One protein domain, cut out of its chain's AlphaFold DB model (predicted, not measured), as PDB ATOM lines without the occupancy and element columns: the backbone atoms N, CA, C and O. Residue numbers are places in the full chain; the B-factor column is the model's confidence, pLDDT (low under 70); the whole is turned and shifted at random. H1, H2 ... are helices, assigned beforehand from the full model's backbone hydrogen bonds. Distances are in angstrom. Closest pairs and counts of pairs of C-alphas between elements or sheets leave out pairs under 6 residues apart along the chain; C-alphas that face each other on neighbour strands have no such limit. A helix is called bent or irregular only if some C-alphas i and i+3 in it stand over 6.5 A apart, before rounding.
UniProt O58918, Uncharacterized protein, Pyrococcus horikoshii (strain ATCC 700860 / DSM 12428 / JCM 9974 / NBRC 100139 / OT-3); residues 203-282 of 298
ATOM      1  N   ALA A 203      35.521  -2.726  57.909       54.12
ATOM      2  CA  ALA A 203      36.314  -2.995  56.707       54.12
ATOM      3  C   ALA A 203      37.567  -3.854  56.987       54.12
ATOM      4  O   ALA A 203      37.905  -4.737  56.196       54.12
ATOM      5  N   LYS A 204      38.249  -3.638  58.120       56.84
ATOM      6  CA  LYS A 204      39.397  -4.445  58.566       56.84
ATOM      7  C   LYS A 204      38.965  -5.856  58.964       56.84
ATOM      8  O   LYS A 204      39.669  -6.803  58.622       56.84
ATOM      9  N   GLN A 205      37.821  -6.015  59.628       44.41
ATOM     10  CA  GLN A 205      37.239  -7.324  59.932       44.41
ATOM     11  C   GLN A 205      36.857  -8.064  58.650       44.41
ATOM     12  O   GLN A 205      37.285  -9.200  58.483       44.41
ATOM     13  N   VAL A 206      36.192  -7.399  57.697       44.09
ATOM     14  CA  VAL A 206      35.834  -7.973  56.389       44.09
ATOM     15  C   VAL A 206      37.080  -8.399  55.598       44.09
ATOM     16  O   VAL A 206      37.098  -9.491  55.022       44.09
ATOM     17  N   ARG A 207      38.151  -7.588  55.590       47.53
ATOM     18  CA  ARG A 207      39.437  -7.959  54.968       47.53
ATOM     19  C   ARG A 207      40.080  -9.161  55.661       47.53
ATOM     20  O   ARG A 207      40.484 -10.091  54.971       47.53
ATOM     21  N   LYS A 208      40.120  -9.190  56.998       48.56
ATOM     22  CA  LYS A 208      40.637 -10.344  57.756       48.56
ATOM     23  C   LYS A 208      39.826 -11.610  57.471       48.56
ATOM     24  O   LYS A 208      40.422 -12.643  57.198       48.56
ATOM     25  N   THR A 209      38.494 -11.542  57.420       44.00
ATOM     26  CA  THR A 209      37.654 -12.700  57.064       44.00
ATOM     27  C   THR A 209      37.841 -13.156  55.618       44.00
ATOM     28  O   THR A 209      37.855 -14.357  55.372       44.00
ATOM     29  N   LYS A 210      38.062 -12.241  54.660       49.94
ATOM     30  CA  LYS A 210      38.379 -12.625  53.274       49.94
ATOM     31  C   LYS A 210      39.732 -13.334  53.173       49.94
ATOM     32  O   LYS A 210      39.809 -14.363  52.516       49.94
ATOM     33  N   VAL A 211      40.768 -12.847  53.861       52.50
ATOM     34  CA  VAL A 211      42.100 -13.489  53.867       52.50
ATOM     35  C   VAL A 211      42.061 -14.862  54.557       52.50
ATOM     36  O   VAL A 211      42.685 -15.804  54.076       52.50
ATOM     37  N   VAL A 212      41.285 -15.012  55.636       55.84
ATOM     38  CA  VAL A 212      41.113 -16.299  56.337       55.84
ATOM     39  C   VAL A 212      40.337 -17.314  55.485       55.84
ATOM     40  O   VAL A 212      40.712 -18.483  55.463       55.84
ATOM     41  N   ASN A 213      39.307 -16.888  54.745       61.94
ATOM     42  CA  ASN A 213      38.582 -17.778  53.830       61.94
ATOM     43  C   ASN A 213      39.449 -18.210  52.640       61.94
ATOM     44  O   ASN A 213      39.468 -19.388  52.305       61.94
ATOM     45  N   VAL A 214      40.239 -17.296  52.070       70.06
ATOM     46  CA  VAL A 214      41.163 -17.616  50.972       70.06
ATOM     47  C   VAL A 214      42.231 -18.627  51.404       70.06
ATOM     48  O   VAL A 214      42.497 -19.578  50.676       70.06
ATOM     49  N   ARG A 215      42.815 -18.478  52.605       74.88
ATOM     50  CA  ARG A 215      43.787 -19.458  53.123       74.88
ATOM     51  C   ARG A 215      43.172 -20.844  53.300       74.88
ATOM     52  O   ARG A 215      43.788 -21.818  52.882       74.88
ATOM     53  N   LYS A 216      41.959 -20.926  53.857       79.38
ATOM     54  CA  LYS A 216      41.236 -22.198  54.016       79.38
ATOM     55  C   LYS A 216      40.913 -22.851  52.671       79.38
ATOM     56  O   LYS A 216      41.129 -24.044  52.527       79.38
ATOM     57  N   GLU A 217      40.476 -22.082  51.673       79.88
ATOM     58  CA  GLU A 217      40.209 -22.606  50.324       79.88
ATOM     59  C   GLU A 217      41.474 -23.171  49.655       79.88
ATOM     60  O   GLU A 217      41.435 -24.251  49.061       79.88
ATOM     61  N   VAL A 218      42.608 -22.469  49.767       82.38
ATOM     62  CA  VAL A 218      43.909 -22.938  49.254       82.38
ATOM     63  C   VAL A 218      44.358 -24.201  49.995       82.38
ATOM     64  O   VAL A 218      44.791 -25.167  49.367       82.38
ATOM     65  N   GLU A 219      44.207 -24.227  51.317       85.56
ATOM     66  CA  GLU A 219      44.553 -25.369  52.164       85.56
ATOM     67  C   GLU A 219      43.698 -26.606  51.848       85.56
ATOM     68  O   GLU A 219      44.243 -27.698  51.691       85.56
ATOM     69  N   GLU A 220      42.383 -26.450  51.682       87.06
ATOM     70  CA  GLU A 220      41.465 -27.528  51.295       87.06
ATOM     71  C   GLU A 220      41.817 -28.102  49.920       87.06
ATOM     72  O   GLU A 220      41.834 -29.324  49.737       87.06
ATOM     73  N   ARG A 221      42.158 -27.234  48.958       85.62
ATOM     74  CA  ARG A 221      42.567 -27.650  47.613       85.62
ATOM     75  C   ARG A 221      43.870 -28.452  47.657       85.62
ATOM     76  O   ARG A 221      43.907 -29.561  47.122       85.62
ATOM     77  N   LEU A 222      44.894 -27.952  48.352       86.12
ATOM     78  CA  LEU A 222      46.179 -28.643  48.517       86.12
ATOM     79  C   LEU A 222      46.026 -29.960  49.293       86.12
ATOM     80  O   LEU A 222      46.595 -30.977  48.902       86.12
ATOM     81  N   SER A 223      45.203 -29.983  50.346       86.44
ATOM     82  CA  SER A 223      44.873 -31.208  51.082       86.44
ATOM     83  C   SER A 223      44.137 -32.227  50.215       86.44
ATOM     84  O   SER A 223      44.406 -33.420  50.334       86.44
ATOM     85  N   SER A 224      43.233 -31.789  49.334       87.94
ATOM     86  CA  SER A 224      42.544 -32.691  48.406       87.94
ATOM     87  C   SER A 224      43.527 -33.351  47.437       87.94
ATOM     88  O   SER A 224      43.509 -34.572  47.296       87.94
ATOM     89  N   TRP A 225      44.461 -32.582  46.868       89.38
ATOM     90  CA  TRP A 225      45.499 -33.117  45.989       89.38
ATOM     91  C   TRP A 225      46.446 -34.056  46.720       89.38
ATOM     92  O   TRP A 225      46.757 -35.119  46.194       89.38
ATOM     93  N   LEU A 226      46.851 -33.723  47.946       87.75
ATOM     94  CA  LEU A 226      47.715 -34.588  48.745       87.75
ATOM     95  C   LEU A 226      47.033 -35.920  49.096       87.75
ATOM     96  O   LEU A 226      47.666 -36.972  49.035       87.75
ATOM     97  N   ARG A 227      45.728 -35.909  49.398       87.75
ATOM     98  CA  ARG A 227      44.947 -37.141  49.609       87.75
ATOM     99  C   ARG A 227      44.894 -37.995  48.346       87.75
ATOM    100  O   ARG A 227      45.143 -39.191  48.427       87.75
ATOM    101  N   THR A 228      44.601 -37.390  47.196       84.94
ATOM    102  CA  THR A 228      44.554 -38.096  45.909       84.94
ATOM    103  C   THR A 228      45.923 -38.655  45.518       84.94
ATOM    104  O   THR A 228      46.013 -39.810  45.114       84.94
ATOM    105  N   TYR A 229      46.994 -37.890  45.727       86.00
ATOM    106  CA  TYR A 229      48.367 -38.341  45.509       86.00
ATOM    107  C   TYR A 229      48.728 -39.533  46.405       86.00
ATOM    108  O   TYR A 229      49.224 -40.538  45.912       86.00
ATOM    109  N   ASN A 230      48.415 -39.470  47.703       84.25
ATOM    110  CA  ASN A 230      48.683 -40.565  48.639       84.25
ATOM    111  C   ASN A 230      47.844 -41.822  48.361       84.25
ATOM    112  O   ASN A 230      48.271 -42.916  48.723       84.25
ATOM    113  N   LEU A 231      46.656 -41.681  47.764       85.94
ATOM    114  CA  LEU A 231      45.861 -42.818  47.297       85.94
ATOM    115  C   LEU A 231      46.541 -43.484  46.101       85.94
ATOM    116  O   LEU A 231      46.836 -44.671  46.167       85.94
ATOM    117  N   PHE A 232      46.908 -42.713  45.075       85.12
ATOM    118  CA  PHE A 232      47.619 -43.264  43.922       85.12
ATOM    119  C   PHE A 232      48.981 -43.846  44.294       85.12
ATOM    120  O   PHE A 232      49.355 -44.882  43.770       85.12
ATOM    121  N   LEU A 233      49.696 -43.263  45.259       84.25
ATOM    122  CA  LEU A 233      50.971 -43.804  45.731       84.25
ATOM    123  C   LEU A 233      50.832 -45.211  46.348       84.25
ATOM    124  O   LEU A 233      51.794 -45.976  46.332       84.25
ATOM    125  N   LYS A 234      49.658 -45.552  46.901       82.62
ATOM    126  CA  LYS A 234      49.375 -46.894  47.435       82.62
ATOM    127  C   LYS A 234      49.068 -47.908  46.335       82.62
ATOM    128  O   LYS A 234      49.412 -49.073  46.507       82.62
ATOM    129  N   ASP A 235      48.446 -47.462  45.246       81.00
ATOM    130  CA  ASP A 235      47.979 -48.330  44.163       81.00
ATOM    131  C   ASP A 235      49.037 -48.494  43.054       81.00
ATOM    132  O   ASP A 235      49.345 -49.611  42.644       81.00
ATOM    133  N   SER A 236      49.639 -47.394  42.588       86.31
ATOM    134  CA  SER A 236      50.673 -47.383  41.549       86.31
ATOM    135  C   SER A 236      51.507 -46.097  41.567       86.31
ATOM    136  O   SER A 236      51.001 -44.979  41.432       86.31
ATOM    137  N   ARG A 237      52.834 -46.250  41.630       82.75
ATOM    138  CA  ARG A 237      53.771 -45.117  41.607       82.75
ATOM    139  C   ARG A 237      53.683 -44.300  40.313       82.75
ATOM    140  O   ARG A 237      53.760 -43.077  40.363       82.75
ATOM    141  N   GLU A 238      53.466 -44.957  39.176       82.19
ATOM    142  CA  GLU A 238      53.358 -44.284  37.875       82.19
ATOM    143  C   GLU A 238      52.110 -43.393  37.779       82.19
ATOM    144  O   GLU A 238      52.123 -42.353  37.120       82.19
ATOM    145  N   GLU A 239      51.017 -43.783  38.437       82.06
ATOM    146  CA  GLU A 239      49.780 -42.997  38.464       82.06
ATOM    147  C   GLU A 239      49.907 -41.783  39.387       82.06
ATOM    148  O   GLU A 239      49.424 -40.696  39.053       82.06
ATOM    149  N   ALA A 240      50.621 -41.939  40.506       81.88
ATOM    150  CA  ALA A 240      50.920 -40.847  41.424       81.88
ATOM    151  C   ALA A 240      51.785 -39.762  40.761       81.88
ATOM    152  O   ALA A 240      51.483 -38.575  40.896       81.88
ATOM    153  N   GLU A 241      52.811 -40.159  40.002       84.19
ATOM    154  CA  GLU A 241      53.689 -39.233  39.271       84.19
ATOM    155  C   GLU A 241      52.926 -38.502  38.149       84.19
ATOM    156  O   GLU A 241      52.966 -37.274  38.085       84.19
ATOM    157  N   LYS A 242      52.100 -39.204  37.357       86.00
ATOM    158  CA  LYS A 242      51.231 -38.574  36.336       86.00
ATOM    159  C   LYS A 242      50.229 -37.582  36.933       86.00
ATOM    160  O   LYS A 242      49.924 -36.551  36.326       86.00
ATOM    161  N   PHE A 243      49.674 -37.892  38.105       87.50
ATOM    162  CA  PHE A 243      48.782 -36.979  38.813       87.50
ATOM    163  C   PHE A 243      49.531 -35.735  39.301       87.50
ATOM    164  O   PHE A 243      49.034 -34.620  39.123       87.50
ATOM    165  N   LEU A 244      50.726 -35.916  39.867       84.94
ATOM    166  CA  LEU A 244      51.569 -34.819  40.327       84.94
ATOM    167  C   LEU A 244      51.935 -33.888  39.162       84.94
ATOM    168  O   LEU A 244      51.701 -32.688  39.265       84.94
ATOM    169  N   ASP A 245      52.350 -34.425  38.014       85.50
ATOM    170  CA  ASP A 245      52.639 -33.635  36.809       85.50
ATOM    171  C   ASP A 245      51.435 -32.804  36.343       85.50
ATOM    172  O   ASP A 245      51.571 -31.648  35.932       85.50
ATOM    173  N   LYS A 246      50.218 -33.350  36.446       87.19
ATOM    174  CA  LYS A 246      48.983 -32.624  36.116       87.19
ATOM    175  C   LYS A 246      48.690 -31.497  37.111       87.19
ATOM    176  O   LYS A 246      48.266 -30.411  36.707       87.19
ATOM    177  N   VAL A 247      48.902 -31.743  38.403       86.06
ATOM    178  CA  VAL A 247      48.747 -30.720  39.443       86.06
ATOM    179  C   VAL A 247      49.783 -29.616  39.252       86.06
ATOM    180  O   VAL A 247      49.426 -28.449  39.326       86.06
ATOM    181  N   LEU A 248      51.028 -29.950  38.925       81.62
ATOM    182  CA  LEU A 248      52.102 -28.974  38.743       81.62
ATOM    183  C   LEU A 248      51.980 -28.163  37.450       81.62
ATOM    184  O   LEU A 248      52.250 -26.967  37.453       81.62
ATOM    185  N   SER A 249      51.549 -28.786  36.352       80.69
ATOM    186  CA  SER A 249      51.432 -28.110  35.054       80.69
ATOM    187  C   SER A 249      50.199 -27.213  34.933       80.69
ATOM    188  O   SER A 249      50.232 -26.246  34.174       80.69
ATOM    189  N   LYS A 250      49.107 -27.523  35.647       83.06
ATOM    190  CA  LYS A 250      47.837 -26.782  35.534       83.06
ATOM    191  C   LYS A 250      47.261 -26.352  36.875       83.06
ATOM    192  O   LYS A 250      46.954 -25.183  37.055       83.06
ATOM    193  N   GLY A 251      47.165 -27.266  37.840       83.94
ATOM    194  CA  GLY A 251      46.495 -26.985  39.114       83.94
ATOM    195  C   GLY A 251      47.176 -25.896  39.947       83.94
ATOM    196  O   GLY A 251      46.521 -24.966  40.411       83.94
ATOM    197  N   LEU A 252      48.487 -26.000  40.146       82.38
ATOM    198  CA  LEU A 252      49.269 -25.098  40.984       82.38
ATOM    199  C   LEU A 252      49.416 -23.705  40.340       82.38
ATOM    200  O   LEU A 252      49.181 -22.725  41.047       82.38
ATOM    201  N   PRO A 253      49.673 -23.584  39.020       82.56
ATOM    202  CA  PRO A 253      49.581 -22.311  38.305       82.56
ATOM    203  C   PRO A 253      48.200 -21.650  38.402       82.56
ATOM    204  O   PRO A 253      48.133 -20.474  38.741       82.56
ATOM    205  N   GLU A 254      47.102 -22.393  38.206       84.19
ATOM    206  CA  GLU A 254      45.732 -21.863  38.356       84.19
ATOM    207  C   GLU A 254      45.467 -21.354  39.784       84.19
ATOM    208  O   GLU A 254      44.805 -20.336  39.990       84.19
ATOM    209  N   LEU A 255      45.996 -22.048  40.796       82.56
ATOM    210  CA  LEU A 255      45.862 -21.651  42.197       82.56
ATOM    211  C   LEU A 255      46.641 -20.363  42.496       82.56
ATOM    212  O   LEU A 255      46.146 -19.487  43.206       82.56
ATOM    213  N   VAL A 256      47.844 -20.240  41.929       82.25
ATOM    214  CA  VAL A 256      48.696 -19.050  42.035       82.25
ATOM    215  C   VAL A 256      48.086 -17.865  41.284       82.25
ATOM    216  O   VAL A 256      48.093 -16.759  41.816       82.25
ATOM    217  N   GLU A 257      47.505 -18.078  40.104       78.81
ATOM    218  CA  GLU A 257      46.805 -17.038  39.340       78.81
ATOM    219  C   GLU A 257      45.571 -16.525  40.096       78.81
ATOM    220  O   GLU A 257      45.317 -15.322  40.151       78.81
ATOM    221  N   LYS A 258      44.831 -17.428  40.748       76.50
ATOM    222  CA  LYS A 258      43.588 -17.088  41.447       76.50
ATOM    223  C   LYS A 258      43.800 -16.427  42.812       76.50
ATOM    224  O   LYS A 258      42.999 -15.575  43.197       76.50
ATOM    225  N   TYR A 259      44.833 -16.823  43.561       78.31
ATOM    226  CA  TYR A 259      45.016 -16.412  44.962       78.31
ATOM    227  C   TYR A 259      46.351 -15.707  45.258       78.31
ATOM    228  O   TYR A 259      46.520 -15.165  46.351       78.31
ATOM    229  N   GLY A 260      47.272 -15.660  44.294       79.25
ATOM    230  CA  GLY A 260      48.596 -15.053  44.428       79.25
ATOM    231  C   GLY A 260      49.660 -16.014  44.970       79.25
ATOM    232  O   GLY A 260      49.398 -16.858  45.829       79.25
ATOM    233  N   LEU A 261      50.896 -15.856  44.483       79.25
ATOM    234  CA  LEU A 261      52.034 -16.719  44.829       79.25
ATOM    235  C   LEU A 261      52.359 -16.696  46.329       79.25
ATOM    236  O   LEU A 261      52.644 -17.743  46.909       79.25
ATOM    237  N   ASP A 262      52.281 -15.525  46.964       76.31
ATOM    238  CA  ASP A 262      52.651 -15.351  48.373       76.31
ATOM    239  C   ASP A 262      51.714 -16.116  49.314       76.31
ATOM    240  O   ASP A 262      52.167 -16.770  50.252       76.31
ATOM    241  N   VAL A 263      50.410 -16.106  49.019       77.44
ATOM    242  CA  VAL A 263      49.395 -16.807  49.814       77.44
ATOM    243  C   VAL A 263      49.542 -18.317  49.659       77.44
ATOM    244  O   VAL A 263      49.531 -19.043  50.653       77.44
ATOM    245  N   VAL A 264      49.723 -18.801  48.426       79.56
ATOM    246  CA  VAL A 264      49.925 -20.233  48.157       79.56
ATOM    247  C   VAL A 264      51.209 -20.727  48.820       79.56
ATOM    248  O   VAL A 264      51.204 -21.776  49.462       79.56
ATOM    249  N   ARG A 265      52.295 -19.953  48.741       82.19
ATOM    250  CA  ARG A 265      53.569 -20.294  49.378       82.19
ATOM    251  C   ARG A 265      53.467 -20.336  50.897       82.19
ATOM    252  O   ARG A 265      53.986 -21.272  51.496       82.19
ATOM    253  N   GLU A 266      52.804 -19.368  51.522       81.81
ATOM    254  CA  GLU A 266      52.609 -19.368  52.975       81.81
ATOM    255  C   GLU A 266      51.840 -20.613  53.433       81.81
ATOM    256  O   GLU A 266      52.231 -21.257  54.406       81.81
ATOM    257  N   VAL A 267      50.795 -21.013  52.697       81.75
ATOM    258  CA  VAL A 267      50.034 -22.232  53.009       81.75
ATOM    259  C   VAL A 267      50.879 -23.489  52.782       81.75
ATOM    260  O   VAL A 267      50.867 -24.381  53.628       81.75
ATOM    261  N   VAL A 268      51.666 -23.569  51.705       83.62
ATOM    262  CA  VAL A 268      52.572 -24.710  51.470       83.62
ATOM    263  C   VAL A 268      53.630 -24.816  52.570       83.62
ATOM    264  O   VAL A 268      53.892 -25.915  53.046       83.62
ATOM    265  N   LEU A 269      54.191 -23.694  53.028       82.69
ATOM    266  CA  LEU A 269      55.171 -23.664  54.118       82.69
ATOM    267  C   LEU A 269      54.557 -23.937  55.499       82.69
ATOM    268  O   LEU A 269      55.284 -24.289  56.423       82.69
ATOM    269  N   SER A 270      53.236 -23.803  55.651       82.56
ATOM    270  CA  SER A 270      52.552 -24.018  56.933       82.56
ATOM    271  C   SER A 270      52.469 -25.488  57.366       82.56
ATOM    272  O   SER A 270      52.286 -25.757  58.552       82.56
ATOM    273  N   LYS A 271      52.604 -26.444  56.433       83.69
ATOM    274  CA  LYS A 271      52.542 -27.887  56.716       83.69
ATOM    275  C   LYS A 271      53.699 -28.628  56.066       83.69
ATOM    276  O   LYS A 271      53.881 -28.555  54.854       83.69
ATOM    277  N   GLU A 272      54.408 -29.444  56.843       78.75
ATOM    278  CA  GLU A 272      55.544 -30.237  56.349       78.75
ATOM    279  C   GLU A 272      55.176 -31.158  55.177       78.75
ATOM    280  O   GLU A 272      55.958 -31.332  54.244       78.75
ATOM    281  N   GLU A 273      53.966 -31.718  55.190       82.19
ATOM    282  CA  GLU A 273      53.462 -32.590  54.126       82.19
ATOM    283  C   GLU A 273      53.340 -31.854  52.784       82.19
ATOM    284  O   GLU A 273      53.675 -32.403  51.735       82.19
ATOM    285  N   PHE A 274      52.921 -30.585  52.810       84.12
ATOM    286  CA  PHE A 274      52.838 -29.752  51.614       84.12
ATOM    287  C   PHE A 274      54.216 -29.326  51.127       84.12
ATOM    288  O   PHE A 274      54.456 -29.336  49.922       84.12
ATOM    289  N   VAL A 275      55.138 -29.009  52.040       82.06
ATOM    290  CA  VAL A 275      56.523 -28.687  51.677       82.06
ATOM    291  C   VAL A 275      57.177 -29.849  50.933       82.06
ATOM    292  O   VAL A 275      57.834 -29.621  49.924       82.06
ATOM    293  N   ARG A 276      56.964 -31.094  51.374       80.56
ATOM    294  CA  ARG A 276      57.563 -32.278  50.733       80.56
ATOM    295  C   ARG A 276      57.051 -32.520  49.312       80.56
ATOM    296  O   ARG A 276      57.832 -32.927  48.460       80.56
ATOM    297  N   VAL A 277      55.760 -32.289  49.067       79.94
ATOM    298  CA  VAL A 277      55.108 -32.625  47.788       79.94
ATOM    299  C   VAL A 277      55.102 -31.443  46.813       79.94
ATOM    300  O   VAL A 277      55.346 -31.625  45.626       79.94
ATOM    301  N   PHE A 278      54.848 -30.228  47.299       82.38
ATOM    302  CA  PHE A 278      54.650 -29.032  46.470       82.38
ATOM    303  C   PHE A 278      55.783 -28.004  46.597       82.38
ATOM    304  O   PHE A 278      55.958 -27.175  45.706       82.38
ATOM    305  N   GLY A 279      56.569 -28.051  47.676       74.62
ATOM    306  CA  GLY A 279      57.649 -27.098  47.950       74.62
ATOM    307  C   GLY A 279      58.728 -26.997  46.860       74.62
ATOM    308  O   GLY A 279      59.071 -25.872  46.500       74.62
ATOM    309  N   PRO A 280      59.229 -28.112  46.283       78.94
ATOM    310  CA  PRO A 280      60.247 -28.078  45.225       78.94
ATOM    311  C   PRO A 280      59.802 -27.390  43.928       78.94
ATOM    312  O   PRO A 280      60.640 -27.053  43.098       78.94
ATOM    313  N   PHE A 281      58.495 -27.198  43.744       73.38
ATOM    314  CA  PHE A 281      57.901 -26.733  42.491       73.38
ATOM    315  C   PHE A 281      57.375 -25.293  42.562       73.38
ATOM    316  O   PHE A 281      56.808 -24.792  41.591       73.38
ATOM    317  N   LEU A 282      57.559 -24.613  43.697       72.12
ATOM    318  CA  LEU A 282      57.241 -23.194  43.823       72.12
ATOM    319  C   LEU A 282      58.386 -22.345  43.248       72.12
ATOM    320  O   LEU A 282      59.543 -22.562  43.617       72.12
TER     321      LEU A 282
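What this domain is: This is residues 203 to 282 of the 298 residues of an uncharacterized protein of Pyrococcus horikoshii (strain ATCC 700860 / DSM 12428 / JCM 9974 / NBRC 100139 / OT-3) (UniProt O58918). One long helix, H1, with the bent helix H2 folding back beside it, makes a two-helix layer, and the short helical hairpin of H3 and H4 crosses over one side of it. Residues 203 to 210 of H1 stick out beyond this body. The printed part has 80 residues with four named helices, H1, H2, H3 and H4 in that order, and no named strand; the class is all helix. It is only just compact, close to loose, with a radius of gyration of the C-alphas of 13.7 A, and spans 49 by 19 by 15 A.

How they stand to each other: H1, residues 203 to 235, is the hub. H2, residues 237 to 259, was assigned as one helix by its hydrogen bonds but is bent, with C-alphas 249 and 252 7.0 A apart; its arms are H2a, residues 237 to 249, and H2b, residues 252 to 259, at a steep tilt of 39 degrees. H1 and H2a form a hairpin, opposite ways at a shallow tilt of 28 degrees; their closest C-alphas, of Phe 232 and Ala 240, are 4.8 A apart. H1 touches H3, residues 261 to 270, with residues 215 to 219 alone, at a steep tilt of 63 degrees; the closest C-alphas, of Glu 219 and Val 267, are 6.4 A apart. H3 forms a hairpin with H4, residues 272 to 281; the closest C-alphas, of Val 268 and Phe 274, are 5.1 A apart. H4 is irregular, with C-alphas 277 and 280 7.3 A apart. Every O i to N i+4 pair is within hydrogen-bond range in H1, H2a, H2b and H3, and 4 of 6 are in H4.

Where its parts are: H1 runs 48.5 A from C-alpha 203 at (36.314, -2.995, 56.707). H2a measures 18.4 A, H3 14.1 A and H4 14.5 A, ending at C-alpha 281 at (57.901, -26.733, 42.491).

The domain as a whole: The printed part has no cut, and its three links are tight. Residues 203 to 213 have pLDDT under 70.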